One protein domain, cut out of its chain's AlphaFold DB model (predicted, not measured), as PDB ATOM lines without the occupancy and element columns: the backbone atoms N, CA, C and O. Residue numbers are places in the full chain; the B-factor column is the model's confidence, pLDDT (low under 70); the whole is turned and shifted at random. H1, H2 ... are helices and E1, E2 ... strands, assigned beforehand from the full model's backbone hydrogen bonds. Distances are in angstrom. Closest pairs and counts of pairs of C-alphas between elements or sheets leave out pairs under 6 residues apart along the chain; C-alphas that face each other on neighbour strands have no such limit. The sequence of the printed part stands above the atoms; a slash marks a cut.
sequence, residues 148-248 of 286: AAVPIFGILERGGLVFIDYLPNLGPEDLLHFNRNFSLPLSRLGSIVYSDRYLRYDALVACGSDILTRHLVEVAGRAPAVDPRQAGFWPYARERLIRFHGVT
ATOM      1  N   ALA A 148     -29.036 -39.746 311.432       84.81
ATOM      2  CA  ALA A 148     -29.543 -41.101 311.272       84.81
ATOM      3  C   ALA A 148     -29.061 -42.022 312.404       84.81
ATOM      4  O   ALA A 148     -29.792 -42.913 312.834       84.81
ATOM      5  N   ALA A 149     -27.845 -41.792 312.906       86.56
ATOM      6  CA  ALA A 149     -27.266 -42.514 314.032       86.56
ATOM      7  C   ALA A 149     -26.643 -41.544 315.039       86.56
ATOM      8  O   ALA A 149     -26.091 -40.510 314.667       86.56
ATOM      9  N   VAL A 150     -26.701 -41.885 316.329       88.88
ATOM     10  CA  VAL A 150     -26.078 -41.072 317.381       88.88
ATOM     11  C   VAL A 150     -24.581 -41.388 317.446       88.88
ATOM     12  O   VAL A 150     -24.226 -42.508 317.817       88.88
ATOM     13  N   PRO A 151     -23.699 -40.428 317.121       92.56
ATOM     14  CA  PRO A 151     -22.263 -40.647 317.149       92.56
ATOM     15  C   PRO A 151     -21.738 -40.685 318.586       92.56
ATOM     16  O   PRO A 151     -22.174 -39.911 319.445       92.56
ATOM     17  N   ILE A 152     -20.758 -41.557 318.816       93.81
ATOM     18  CA  ILE A 152     -19.999 -41.631 320.063       93.81
ATOM     19  C   ILE A 152     -18.654 -40.933 319.866       93.81
ATOM     20  O   ILE A 152     -17.955 -41.173 318.877       93.81
ATOM     21  N   PHE A 153     -18.282 -40.091 320.826       95.50
ATOM     22  CA  PHE A 153     -16.979 -39.437 320.868       95.50
ATOM     23  C   PHE A 153     -16.208 -39.832 322.123       95.50
ATOM     24  O   PHE A 153     -16.794 -39.971 323.194       95.50
ATOM     25  N   GLY A 154     -14.894 -39.987 322.002       95.62
ATOM     26  CA  GLY A 154     -13.984 -40.158 323.130       95.62
ATOM     27  C   GLY A 154     -13.275 -38.849 323.460       95.62
ATOM     28  O   GLY A 154     -12.691 -38.230 322.580       95.62
ATOM     29  N   ILE A 155     -13.296 -38.436 324.726       95.31
ATOM     30  CA  ILE A 155     -12.568 -37.263 325.224       95.31
ATOM     31  C   ILE A 155     -11.243 -37.729 325.826       95.31
ATOM     32  O   ILE A 155     -11.217 -38.621 326.677       95.31
ATOM     33  N   LEU A 156     -10.142 -37.108 325.416       94.75
ATOM     34  CA  LEU A 156      -8.800 -37.400 325.906       94.75
ATOM     35  C   LEU A 156      -8.057 -36.101 326.227       94.75
ATOM     36  O   LEU A 156      -7.711 -35.353 325.320       94.75
ATOM     37  N   GLU A 157      -7.753 -35.844 327.498       93.81
ATOM     38  CA  GLU A 157      -6.977 -34.674 327.922       93.81
ATOM     39  C   GLU A 157      -5.541 -35.071 328.297       93.81
ATOM     40  O   GLU A 157      -5.309 -35.813 329.255       93.81
ATOM     41  N   ARG A 158      -4.541 -34.596 327.550       92.50
ATOM     42  CA  ARG A 158      -3.120 -34.915 327.776       92.50
ATOM     43  C   ARG A 158      -2.253 -33.684 327.526       92.50
ATOM     44  O   ARG A 158      -2.393 -33.011 326.513       92.50
ATOM     45  N   GLY A 159      -1.345 -33.388 328.458       90.38
ATOM     46  CA  GLY A 159      -0.397 -32.274 328.314       90.38
ATOM     47  C   GLY A 159      -1.052 -30.891 328.204       90.38
ATOM     48  O   GLY A 159      -0.512 -30.021 327.533       90.38
ATOM     49  N   GLY A 160      -2.228 -30.692 328.812       91.00
ATOM     50  CA  GLY A 160      -2.978 -29.431 328.722       91.00
ATOM     51  C   GLY A 160      -3.710 -29.210 327.391       91.00
ATOM     52  O   GLY A 160      -4.260 -28.124 327.185       91.00
ATOM     53  N   LEU A 161      -3.726 -30.220 326.518       95.12
ATOM     54  CA  LEU A 161      -4.515 -30.285 325.292       95.12
ATOM     55  C   LEU A 161      -5.635 -31.314 325.443       95.12
ATOM     56  O   LEU A 161      -5.493 -32.292 326.180       95.12
ATOM     57  N   VAL A 162      -6.728 -31.109 324.717       96.75
ATOM     58  CA  VAL A 162      -7.827 -32.064 324.582       96.75
ATOM     59  C   VAL A 162      -7.914 -32.575 323.149       96.75
ATOM     60  O   VAL A 162      -7.722 -31.815 322.203       96.75
ATOM     61  N   PHE A 163      -8.234 -33.854 323.010       96.25
ATOM     62  CA  PHE A 163      -8.559 -34.509 321.753       96.25
ATOM     63  C   PHE A 163      -9.960 -35.106 321.867       96.25
ATOM     64  O   PHE A 163     -10.277 -35.741 322.879       96.25
ATOM     65  N   ILE A 164     -10.803 -34.863 320.865       96.44
ATOM     66  CA  ILE A 164     -12.152 -35.434 320.793       96.44
ATOM     67  C   ILE A 164     -12.236 -36.349 319.578       96.44
ATOM     68  O   ILE A 164     -12.485 -35.886 318.469       96.44
ATOM     69  N   ASP A 165     -12.067 -37.646 319.804       95.12
ATOM     70  CA  ASP A 165     -12.021 -38.643 318.736       95.12
ATOM     71  C   ASP A 165     -13.434 -39.119 318.389       95.12
ATOM     72  O   ASP A 165     -14.194 -39.522 319.274       95.12
ATOM     73  N   TYR A 166     -13.786 -39.136 317.104       95.19
ATOM     74  CA  TYR A 166     -14.980 -39.845 316.635       95.19
ATOM     75  C   TYR A 166     -14.750 -41.365 316.640       95.19
ATOM     76  O   TYR A 166     -13.766 -41.858 316.089       95.19
ATOM     77  N   LEU A 167     -15.672 -42.119 317.246       95.00
ATOM     78  CA  LEU A 167     -15.602 -43.577 317.374       95.00
ATOM     79  C   LEU A 167     -16.684 -44.242 316.503       95.00
ATOM     80  O   LEU A 167     -17.736 -44.607 317.023       95.00
ATOM     81  N   PRO A 168     -16.451 -44.430 315.185       93.12
ATOM     82  CA  PRO A 168     -17.478 -44.898 314.244       93.12
ATOM     83  C   PRO A 168     -17.969 -46.327 314.504       93.12
ATOM     84  O   PRO A 168     -19.049 -46.692 314.050       93.12
ATOM     85  N   ASN A 169     -17.182 -47.131 315.221       93.06
ATOM     86  CA  ASN A 169     -17.506 -48.523 315.534       93.06
ATOM     87  C   ASN A 169     -18.278 -48.679 316.853       93.06
ATOM     88  O   ASN A 169     -18.548 -49.808 317.244       93.06
ATOM     89  N   LEU A 170     -18.568 -47.579 317.555       93.31
ATOM     90  CA  LEU A 170     -19.365 -47.591 318.776       93.31
ATOM     91  C   LEU A 170     -20.686 -46.868 318.537       93.31
ATOM     92  O   LEU A 170     -20.723 -45.785 317.951       93.31
ATOM     93  N   GLY A 171     -21.758 -47.450 319.057       91.38
ATOM     94  CA  GLY A 171     -23.080 -46.856 319.122       91.38
ATOM     95  C   GLY A 171     -23.601 -46.721 320.557       91.38
ATOM     96  O   GLY A 171     -22.962 -47.148 321.524       91.38
ATOM     97  N   PRO A 172     -24.800 -46.139 320.724       88.69
ATOM     98  CA  PRO A 172     -25.467 -46.046 322.024       88.69
ATOM     99  C   PRO A 172     -25.692 -47.401 322.709       88.69
ATOM    100  O   PRO A 172     -25.599 -47.491 323.931       88.69
ATOM    101  N   GLU A 173     -25.955 -48.450 321.926       88.50
ATOM    102  CA  GLU A 173     -26.130 -49.824 322.418       88.50
ATOM    103  C   GLU A 173     -24.869 -50.341 323.123       88.50
ATOM    104  O   GLU A 173     -24.963 -50.984 324.167       88.50
ATOM    105  N   ASP A 174     -23.681 -49.994 322.618       91.44
ATOM    106  CA  ASP A 174     -22.414 -50.385 323.236       91.44
ATOM    107  C   ASP A 174     -22.224 -49.698 324.591       91.44
ATOM    108  O   ASP A 174     -21.840 -50.345 325.563       91.44
ATOM    109  N   LEU A 175     -22.562 -48.406 324.702       89.00
ATOM    110  CA  LEU A 175     -22.531 -47.702 325.990       89.00
ATOM    111  C   LEU A 175     -23.468 -48.351 327.012       89.00
ATOM    112  O   LEU A 175     -23.089 -48.523 328.174       89.00
ATOM    113  N   LEU A 176     -24.673 -48.733 326.586       86.44
ATOM    114  CA  LEU A 176     -25.637 -49.418 327.443       86.44
ATOM    115  C   LEU A 176     -25.128 -50.805 327.857       86.44
ATOM    116  O   LEU A 176     -25.239 -51.190 329.023       86.44
ATOM    117  N   HIS A 177     -24.526 -51.538 326.920       88.38
ATOM    118  CA  HIS A 177     -23.894 -52.821 327.181       88.38
ATOM    119  C   HIS A 177     -22.751 -52.690 328.198       88.38
ATOM    120  O   HIS A 177     -22.693 -53.473 329.148       88.38
ATOM    121  N   PHE A 178     -21.884 -51.681 328.053       90.00
ATOM    122  CA  PHE A 178     -20.793 -51.400 328.990       90.00
ATOM    123  C   PHE A 178     -21.298 -51.017 330.378       90.00
ATOM    124  O   PHE A 178     -20.757 -51.485 331.380       90.00
ATOM    125  N   ASN A 179     -22.357 -50.216 330.452       87.06
ATOM    126  CA  ASN A 179     -22.969 -49.849 331.720       87.06
ATOM    127  C   ASN A 179     -23.550 -51.069 332.450       87.06
ATOM    128  O   ASN A 179     -23.218 -51.292 333.611       87.06
ATOM    129  N   ARG A 180     -24.345 -51.897 331.762       85.31
ATOM    130  CA  ARG A 180     -25.069 -53.018 332.383       85.31
ATOM    131  C   ARG A 180     -24.202 -54.232 332.696       85.31
ATOM    132  O   ARG A 180     -24.373 -54.843 333.742       85.31
ATOM    133  N   ASN A 181     -23.291 -54.598 331.793       88.50
ATOM    134  CA  ASN A 181     -22.537 -55.853 331.909       88.50
ATOM    135  C   ASN A 181     -21.142 -55.659 332.505       88.50
ATOM    136  O   ASN A 181     -20.579 -56.595 333.065       88.50
ATOM    137  N   PHE A 182     -20.590 -54.446 332.409       87.38
ATOM    138  CA  PHE A 182     -19.235 -54.133 332.872       87.38
ATOM    139  C   PHE A 182     -19.199 -53.012 333.914       87.38
ATOM    140  O   PHE A 182     -18.119 -52.560 334.289       87.38
ATOM    141  N   SER A 183     -20.365 -52.586 334.417       86.44
ATOM    142  CA  SER A 183     -20.499 -51.566 335.462       86.44
ATOM    143  C   SER A 183     -19.826 -50.232 335.118       86.44
ATOM    144  O   SER A 183     -19.381 -49.531 336.024       86.44
ATOM    145  N   LEU A 184     -19.731 -49.868 333.829       88.12
ATOM    146  CA  LEU A 184     -19.218 -48.560 333.410       88.12
ATOM    147  C   LEU A 184     -20.191 -47.465 333.879       88.12
ATOM    148  O   LEU A 184     -21.315 -47.408 333.368       88.12
ATOM    149  N   PRO A 185     -19.804 -46.577 334.811       87.88
ATOM    150  CA  PRO A 185     -20.698 -45.520 335.254       87.88
ATOM    151  C   PRO A 185     -21.026 -44.574 334.103       87.88
ATOM    152  O   PRO A 185     -20.136 -44.146 333.367       87.88
ATOM    153  N   LEU A 186     -22.304 -44.233 333.971       86.56
ATOM    154  CA  LEU A 186     -22.785 -43.217 333.046       86.56
ATOM    155  C   LEU A 186     -23.475 -42.111 333.847       86.56
ATOM    156  O   LEU A 186     -24.114 -42.360 334.869       86.56
ATOM    157  N   SER A 187     -23.352 -40.883 333.366       84.94
ATOM    158  CA  SER A 187     -24.052 -39.714 333.885       84.94
ATOM    159  C   SER A 187     -24.629 -38.912 332.722       84.94
ATOM    160  O   SER A 187     -24.375 -39.191 331.545       84.94
ATOM    161  N   ARG A 188     -25.481 -37.940 333.046       81.88
ATOM    162  CA  ARG A 188     -26.285 -37.221 332.061       81.88
ATOM    163  C   ARG A 188     -26.310 -35.726 332.323       81.88
ATOM    164  O   ARG A 188     -26.396 -35.268 333.459       81.88
ATOM    165  N   LEU A 189     -26.301 -34.971 331.234       81.69
ATOM    166  CA  LEU A 189     -26.503 -33.533 331.185       81.69
ATOM    167  C   LEU A 189     -27.527 -33.222 330.085       81.69
ATOM    168  O   LEU A 189     -27.187 -33.098 328.911       81.69
ATOM    169  N   GLY A 190     -28.808 -33.143 330.453       81.06
ATOM    170  CA  GLY A 190     -29.894 -32.981 329.479       81.06
ATOM    171  C   GLY A 190     -30.018 -34.196 328.549       81.06
ATOM    172  O   GLY A 190     -30.353 -35.290 329.006       81.06
ATOM    173  N   SER A 191     -29.767 -33.991 327.253       81.56
ATOM    174  CA  SER A 191     -29.719 -35.023 326.201       81.56
ATOM    175  C   SER A 191     -28.327 -35.634 326.001       81.56
ATOM    176  O   SER A 191     -28.185 -36.567 325.209       81.56
ATOM    177  N   ILE A 192     -27.310 -35.108 326.687       86.38
ATOM    178  CA  ILE A 192     -25.925 -35.568 326.599       86.38
ATOM    179  C   ILE A 192     -25.702 -36.641 327.657       86.38
ATOM    180  O   ILE A 192     -25.987 -36.422 328.836       86.38
ATOM    181  N   VAL A 193     -25.166 -37.782 327.244       87.62
ATOM    182  CA  VAL A 193     -24.765 -38.883 328.120       87.62
ATOM    183  C   VAL A 193     -23.263 -39.042 328.021       87.62
ATOM    184  O   VAL A 193     -22.705 -38.969 326.928       87.62
ATOM    185  N   TYR A 194     -22.612 -39.225 329.163       89.62
ATOM    186  CA  TYR A 194     -21.169 -39.379 329.240       89.62
ATOM    187  C   TYR A 194     -20.783 -40.445 330.256       89.62
ATOM    188  O   TYR A 194     -21.488 -40.665 331.242       89.62
ATOM    189  N   SER A 195     -19.676 -41.127 329.991       90.50
ATOM    190  CA  SER A 195     -19.195 -42.236 330.805       90.50
ATOM    191  C   SER A 195     -18.077 -41.838 331.759       90.50
ATOM    192  O   SER A 195     -17.445 -40.792 331.611       90.50
ATOM    193  N   ASP A 196     -17.779 -42.731 332.701       89.50
ATOM    194  CA  ASP A 196     -16.466 -42.796 333.340       89.50
ATOM    195  C   ASP A 196     -15.375 -43.175 332.320       89.50
ATOM    196  O   ASP A 196     -15.648 -43.444 331.142       89.50
ATOM    197  N   ARG A 197     -14.125 -43.207 332.781       91.06
ATOM    198  CA  ARG A 197     -12.957 -43.551 331.977       91.06
ATOM    199  C   ARG A 197     -13.175 -44.865 331.226       91.06
ATOM    200  O   ARG A 197     -13.434 -45.903 331.833       91.06
ATOM    201  N   TYR A 198     -12.988 -44.828 329.911       92.12
ATOM    202  CA  TYR A 198     -13.074 -46.001 329.050       92.12
ATOM    203  C   TYR A 198     -11.780 -46.156 328.258       92.12
ATOM    204  O   TYR A 198     -11.432 -45.319 327.420       92.12
ATOM    205  N   LEU A 199     -11.057 -47.247 328.524       92.31
ATOM    206  CA  LEU A 199      -9.730 -47.499 327.964       92.31
ATOM    207  C   LEU A 199      -8.806 -46.279 328.173       92.31
ATOM    208  O   LEU A 199      -8.507 -45.890 329.303       92.31
ATOM    209  N   ARG A 200      -8.346 -45.668 327.076       92.62
ATOM    210  CA  ARG A 200      -7.471 -44.489 327.093       92.62
ATOM    211  C   ARG A 200      -8.218 -43.172 327.308       92.62
ATOM    212  O   ARG A 200      -7.573 -42.213 327.735       92.62
ATOM    213  N   TYR A 201      -9.517 -43.134 327.012       94.56
ATOM    214  CA  TYR A 201     -10.344 -41.932 327.060       94.56
ATOM    215  C   TYR A 201     -10.752 -41.614 328.485       94.56
ATOM    216  O   TYR A 201     -11.094 -42.507 329.258       94.56
ATOM    217  N   ASP A 202     -10.735 -40.331 328.812       92.06
ATOM    218  CA  ASP A 202     -11.161 -39.835 330.111       92.06
ATOM    219  C   ASP A 202     -12.696 -39.886 330.249       92.06
ATOM    220  O   ASP A 202     -13.184 -40.067 331.361       92.06
ATOM    221  N   ALA A 203     -13.436 -39.824 329.133       93.12
ATOM    222  CA  ALA A 203     -14.865 -40.142 329.042       93.12
ATOM    223  C   ALA A 203     -15.271 -40.483 327.596       93.12
ATOM    224  O   ALA A 203     -14.669 -39.982 326.645       93.12
ATOM    225  N   LEU A 204     -16.320 -41.288 327.427       94.38
ATOM    226  CA  LEU A 204     -17.102 -41.353 326.189       94.38
ATOM    227  C   LEU A 204     -18.289 -40.400 326.298       94.38
ATOM    228  O   LEU A 204     -18.814 -40.217 327.393       94.38
ATOM    229  N   VAL A 205     -18.730 -39.807 325.189       92.12
ATOM    230  CA  VAL A 205     -19.865 -38.881 325.160       92.12
ATOM    231  C   VAL A 205     -20.741 -39.084 323.922       92.12
ATOM    232  O   VAL A 205     -20.249 -39.326 322.821       92.12
ATOM    233  N   ALA A 206     -22.052 -38.963 324.112       90.38
ATOM    234  CA  ALA A 206     -23.081 -39.092 323.087       90.38
ATOM    235  C   ALA A 206     -24.218 -38.093 323.344       90.38
ATOM    236  O   ALA A 206     -24.440 -37.693 324.487       90.38
ATOM    237  N   CYS A 207     -24.977 -37.712 322.312       87.56
ATOM    238  CA  CYS A 207     -26.109 -36.793 322.463       87.56
ATOM    239  C   CYS A 207     -27.351 -37.256 321.697       87.56
ATOM    240  O   CYS A 207     -27.291 -37.486 320.493       87.56
ATOM    241  N   GLY A 208     -28.495 -37.288 322.387       75.62
ATOM    242  CA  GLY A 208     -29.819 -37.424 321.770       75.62
ATOM    243  C   GLY A 208     -30.238 -38.843 321.399       75.62
ATOM    244  O   GLY A 208     -31.080 -39.013 320.525       75.62
ATOM    245  N   SER A 209     -29.683 -39.861 322.061       68.00
ATOM    246  CA  SER A 209     -30.209 -41.219 321.939       68.00
ATOM    247  C   SER A 209     -31.323 -41.457 322.951       68.00
ATOM    248  O   SER A 209     -31.068 -41.503 324.156       68.00
ATOM    249  N   ASP A 210     -32.542 -41.668 322.455       69.50
ATOM    250  CA  ASP A 210     -33.693 -42.059 323.272       69.50
ATOM    251  C   ASP A 210     -33.439 -43.343 324.069       69.50
ATOM    252  O   ASP A 210     -33.944 -43.484 325.180       69.50
ATOM    253  N   ILE A 211     -32.607 -44.254 323.551       64.06
ATOM    254  CA  ILE A 211     -32.251 -45.477 324.270       64.06
ATOM    255  C   ILE A 211     -31.467 -45.159 325.549       64.06
ATOM    256  O   ILE A 211     -31.726 -45.758 326.587       64.06
ATOM    257  N   LEU A 212     -30.588 -44.152 325.504       64.06
ATOM    258  CA  LEU A 212     -29.799 -43.712 326.656       64.06
ATOM    259  C   LEU A 212     -30.602 -42.801 327.593       64.06
ATOM    260  O   LEU A 212     -30.277 -42.702 328.774       64.06
ATOM    261  N   THR A 213     -31.628 -42.103 327.092       63.56
ATOM    262  CA  THR A 213     -32.452 -41.210 327.923       63.56
ATOM    263  C   THR A 213     -33.648 -41.909 328.570       63.56
ATOM    264  O   THR A 213     -34.047 -41.497 329.659       63.56
ATOM    265  N   ARG A 214     -34.213 -42.953 327.944       61.19
ATOM    266  CA  ARG A 214     -35.399 -43.689 328.425       61.19
ATOM    267  C   ARG A 214     -35.050 -44.946 329.218       61.19
ATOM    268  O   ARG A 214     -35.738 -45.250 330.190       61.19
ATOM    269  N   HIS A 215     -34.005 -45.682 328.835       57.16
ATOM    270  CA  HIS A 215     -33.570 -46.851 329.592       57.16
ATOM    271  C   HIS A 215     -32.528 -46.430 330.611       57.16
ATOM    272  O   HIS A 215     -31.351 -46.359 330.282       57.16
ATOM    273  N   LEU A 216     -33.010 -46.142 331.827       52.72
ATOM    274  CA  LEU A 216     -32.290 -46.270 333.096       52.72
ATOM    275  C   LEU A 216     -30.765 -46.356 332.911       52.72
ATOM    276  O   LEU A 216     -30.185 -47.441 332.945       52.72
ATOM    277  N   VAL A 217     -30.124 -45.196 332.728       52.84
ATOM    278  CA  VAL A 217     -28.760 -45.002 333.217       52.84
ATOM    279  C   VAL A 217     -28.881 -45.171 334.726       52.84
ATOM    280  O   VAL A 217     -29.124 -44.212 335.457       52.84
ATOM    281  N   GLU A 218     -28.867 -46.422 335.186       53.78
ATOM    282  CA  GLU A 218     -28.726 -46.722 336.596       53.78
ATOM    283  C   GLU A 218     -27.345 -46.211 336.961       53.78
ATOM    284  O   GLU A 218     -26.305 -46.776 336.613       53.78
ATOM    285  N   VAL A 219     -27.363 -45.036 337.587       53.47
ATOM    286  CA  VAL A 219     -26.252 -44.478 338.330       53.47
ATOM    287  C   VAL A 219     -25.838 -45.581 339.290       53.47
ATOM    288  O   VAL A 219     -26.481 -45.787 340.317       53.47
ATOM    289  N   ALA A 220     -24.797 -46.330 338.933       53.19
ATOM    290  CA  ALA A 220     -24.205 -47.354 339.774       53.19
ATOM    291  C   ALA A 220     -23.481 -46.671 340.945       53.19
ATOM    292  O   ALA A 220     -22.262 -46.702 341.016       53.19
ATOM    293  N   GLY A 221     -24.214 -45.931 341.787       55.78
ATOM    294  CA  GLY A 221     -23.767 -45.214 342.988       55.78
ATOM    295  C   GLY A 221     -22.588 -44.241 342.839       55.78
ATOM    296  O   GLY A 221     -22.222 -43.589 343.813       55.78
ATOM    297  N   ARG A 222     -21.971 -44.136 341.659       69.81
ATOM    298  CA  ARG A 222     -20.670 -43.513 341.432       69.81
ATOM    299  C   ARG A 222     -20.750 -42.598 340.219       69.81
ATOM    300  O   ARG A 222     -21.113 -43.027 339.129       69.81
ATOM    301  N   ALA A 223     -20.396 -41.334 340.422       75.12
ATOM    302  CA  ALA A 223     -20.257 -40.379 339.332       75.12
ATOM    303  C   ALA A 223     -19.013 -40.712 338.479       75.12
ATOM    304  O   ALA A 223     -17.999 -41.141 339.045       75.12
ATOM    305  N   PRO A 224     -19.057 -40.492 337.151       79.94
ATOM    306  CA  PRO A 224     -17.880 -40.542 336.291       79.94
ATOM    307  C   PRO A 224     -16.698 -39.745 336.852       79.94
ATOM    308  O   PRO A 224     -16.881 -38.665 337.412       79.94
ATOM    309  N   ALA A 225     -15.463 -40.215 336.648       78.69
ATOM    310  CA  ALA A 225     -14.256 -39.553 337.153       78.69
ATOM    311  C   ALA A 225     -14.017 -38.146 336.577       78.69
ATOM    312  O   ALA A 225     -13.170 -37.412 337.091       78.69
ATOM    313  N   VAL A 226     -14.746 -37.763 335.526       76.00
ATOM    314  CA  VAL A 226     -14.756 -36.396 334.994       76.00
ATOM    315  C   VAL A 226     -15.554 -35.418 335.864       76.00
ATOM    316  O   VAL A 226     -15.210 -34.240 335.892       76.00
ATOM    317  N   ASP A 227     -16.549 -35.881 336.626       68.56
ATOM    318  CA  ASP A 227     -17.458 -35.027 337.402       68.56
ATOM    319  C   ASP A 227     -16.904 -34.469 338.728       68.56
ATOM    320  O   ASP A 227     -17.327 -33.375 339.103       68.56
ATOM    321  N   PRO A 228     -15.946 -35.095 339.449       61.25
ATOM    322  CA  PRO A 228     -15.323 -34.429 340.595       61.25
ATOM    323  C   PRO A 228     -14.146 -33.521 340.207       61.25
ATOM    324  O   PRO A 228     -13.635 -32.793 341.060       61.25
ATOM    325  N   ARG A 229     -13.665 -33.550 338.954       66.69
ATOM    326  CA  ARG A 229     -12.541 -32.698 338.536       66.69
ATOM    327  C   ARG A 229     -13.007 -31.250 338.453       66.69
ATOM    328  O   ARG A 229     -13.849 -30.917 337.635       66.69
ATOM    329  N   GLN A 230     -12.426 -30.381 339.276       67.25
ATOM    330  CA  GLN A 230     -12.736 -28.942 339.272       67.25
ATOM    331  C   GLN A 230     -11.964 -28.161 338.196       67.25
ATOM    332  O   GLN A 230     -12.262 -27.000 337.943       67.25
ATOM    333  N   ALA A 231     -10.979 -28.796 337.557       77.38
ATOM    334  CA  ALA A 231     -10.149 -28.214 336.512       77.38
ATOM    335  C   ALA A 231      -9.993 -29.192 335.340       77.38
ATOM    336  O   ALA A 231     -10.051 -30.410 335.531       77.38
ATOM    337  N   GLY A 232      -9.778 -28.650 334.143       87.81
ATOM    338  CA  GLY A 232      -9.606 -29.412 332.907       87.81
ATOM    339  C   GLY A 232     -10.692 -29.122 331.873       87.81
ATOM    340  O   GLY A 232     -11.500 -28.197 332.019       87.81
ATOM    341  N   PHE A 233     -10.731 -29.945 330.830       92.25
ATOM    342  CA  PHE A 233     -11.643 -29.757 329.705       92.25
ATOM    343  C   PHE A 233     -13.114 -29.964 330.078       92.25
ATOM    344  O   PHE A 233     -13.978 -29.227 329.606       92.25
ATOM    345  N   TRP A 234     -13.427 -30.954 330.921       88.75
ATOM    346  CA  TRP A 234     -14.823 -31.323 331.177       88.75
ATOM    347  C   TRP A 234     -15.640 -30.215 331.865       88.75
ATOM    348  O   TRP A 234     -16.686 -29.858 331.322       88.75
ATOM    349  N   PRO A 235     -15.187 -29.584 332.970       88.00
ATOM    350  CA  PRO A 235     -15.889 -28.431 333.545       88.00
ATOM    351  C   PRO A 235     -16.033 -27.267 332.556       88.00
ATOM    352  O   PRO A 235     -17.111 -26.677 332.452       88.00
ATOM    353  N   TYR A 236     -14.976 -26.994 331.781       91.38
ATOM    354  CA  TYR A 236     -14.954 -25.967 330.737       91.38
ATOM    355  C   TYR A 236     -16.019 -26.209 329.652       91.38
ATOM    356  O   TYR A 236     -16.725 -25.281 329.240       91.38
ATOM    357  N   ALA A 237     -16.145 -27.458 329.199       90.38
ATOM    358  CA  ALA A 237     -17.118 -27.875 328.199       90.38
ATOM    359  C   ALA A 237     -18.537 -27.886 328.778       90.38
ATOM    360  O   ALA A 237     -19.456 -27.359 328.153       90.38
ATOM    361  N   ARG A 238     -18.720 -28.431 329.988       85.44
ATOM    362  CA  ARG A 238     -20.014 -28.550 330.673       85.44
ATOM    363  C   ARG A 238     -20.712 -27.203 330.817       85.44
ATOM    364  O   ARG A 238     -21.894 -27.106 330.501       85.44
ATOM    365  N   GLU A 239     -19.996 -26.166 331.252       86.94
ATOM    366  CA  GLU A 239     -20.557 -24.817 331.389       86.94
ATOM    367  C   GLU A 239     -21.136 -24.297 330.063       86.94
ATOM    368  O   GLU A 239     -22.244 -23.758 330.025       86.94
ATOM    369  N   ARG A 240     -20.422 -24.517 328.954       87.31
ATOM    370  CA  ARG A 240     -20.842 -24.085 327.613       87.31
ATOM    371  C   ARG A 240     -21.972 -24.945 327.058       87.31
ATOM    372  O   ARG A 240     -22.940 -24.412 326.524       87.31
ATOM    373  N   LEU A 241     -21.904 -26.262 327.247       82.31
ATOM    374  CA  LEU A 241     -22.943 -27.204 326.823       82.31
ATOM    375  C   LEU A 241     -24.292 -26.932 327.512       82.31
ATOM    376  O   LEU A 241     -25.329 -27.081 326.868       82.31
ATOM    377  N   ILE A 242     -24.292 -26.462 328.767       79.62
ATOM    378  CA  ILE A 242     -25.510 -26.010 329.469       79.62
ATOM    379  C   ILE A 242     -26.116 -24.774 328.789       79.62
ATOM    380  O   ILE A 242     -27.323 -24.732 328.549       79.62
ATOM    381  N   ARG A 243     -25.285 -23.776 328.457       70.50
ATOM    382  CA  ARG A 243     -25.722 -22.505 327.841       70.50
ATOM    383  C   ARG A 243     -26.312 -22.685 326.445       70.50
ATOM    384  O   ARG A 243     -27.123 -21.872 326.016       70.50
ATOM    385  N   PHE A 244     -25.952 -23.755 325.743       64.00
ATOM    386  CA  PHE A 244     -26.519 -24.054 324.430       64.00
ATOM    387  C   PHE A 244     -27.957 -24.615 324.473       64.00
ATOM    388  O   PHE A 244     -28.459 -25.010 323.425       64.00
ATOM    389  N   HIS A 245     -28.629 -24.617 325.640       50.50
ATOM    390  CA  HIS A 245     -30.072 -24.869 325.817       50.50
ATOM    391  C   HIS A 245     -30.623 -26.023 324.958       50.50
ATOM    392  O   HIS A 245     -31.619 -25.878 324.256       50.50
ATOM    393  N   GLY A 246     -29.966 -27.185 325.027       56.19
ATOM    394  CA  GLY A 246     -30.366 -28.369 324.268       56.19
ATOM    395  C   GLY A 246     -29.726 -28.412 322.886       56.19
ATOM    396  O   GLY A 246     -30.401 -28.275 321.866       56.19
ATOM    397  N   VAL A 247     -28.410 -28.654 322.852       65.12
ATOM    398  CA  VAL A 247     -27.729 -29.063 321.620       65.12
ATOM    399  C   VAL A 247     -28.494 -30.256 321.043       65.12
ATOM    400  O   VAL A 247     -28.610 -31.302 321.685       65.12
ATOM    401  N   THR A 248     -29.070 -30.085 319.854       72.56
ATOM    402  CA  THR A 248     -29.733 -31.191 319.159       72.56
ATOM    403  C   THR A 248     -28.677 -32.208 318.732       72.56
ATOM    404  O   THR A 248     -27.532 -31.837 318.465       72.56
TER     405      THR A 248
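What this domain is: This is residues 148 to 248 of the 286 residues of a protein of Desulfovibrio magneticus (strain ATCC 700980 / DSM 13731 / RS-1) (UniProt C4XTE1). A strongly twisted sheet of five antiparallel strands, order E2, E1, E5, E4, E3, stands between helices H1 and H3; short H2 only grazes it beside H1. The long link from H2 to H3 passes the E3 edge. The printed part has 101 residues, running E1 E2 H1 E3 E4 E5 H2 H3, and its class is mixed, helices and strands. It is compact, with a radius of gyration of the C-alphas of 12.8 A, and spans 33 by 29 by 28 A.

How they stand to each other: The sheet holds E2, residues 161 to 166, E1, 153 to 158, E5, 203 to 207, E4, 192 to 195, and E3, 186 to 189. E1 and E2 form a hairpin, with N 156 and O 163 2.9 A apart, within hydrogen-bond range. E5 is staggered: N 155 and O 203 of E1 and E5 are 2.8 A apart, and N 206 and O 193 of E5 and E4 2.9 A. E3, E4 and E5 form a meander, each strand the antiparallel neighbour of the one before; N 187 and O 194 are 2.8 A apart. H1, residues 172 to 182, is on the sheet at a height of 9.9 A, over E4 and only just over E3, with 3 of its C-alphas falling on E3; on the local plane it runs slantwise to E4 at 35 degrees. H2, residues 210 to 214, touches H1, the closest C-alphas being those of Pro 172 and Leu 212, 6.8 A. H3, residues 233 to 243, is on the sheet; its closest C-alpha pair with E2 is Val 162 and Phe 233, 6.8 A. H1 and H3 are apart. In H1 and H2 every O i to N i+4 pair is within hydrogen-bond range; in H3, 6 of 7.

Where its parts are: E1 begins at C-alpha 153 (-16.979, -39.437, 320.868) and is 16.1 A long, E2 16.6 A, E3 10.5 A, E4 10.4 A and E5 13.5 A. H1 is 14.9 A and H2 5.7 A; H3 is 15.9 A and ends at C-alpha 243 (-25.722, -22.505, 327.841).

The domain as a whole: The two C-alphas farthest apart, those of Gly 159 and Arg 214, are 36.8 A apart. The printed part has no cut; the link from H2 to H3, residues 215 to 232, is long. The pLDDT is under 70 at residues 209 to 222, 227 to 230 and 244 to 247.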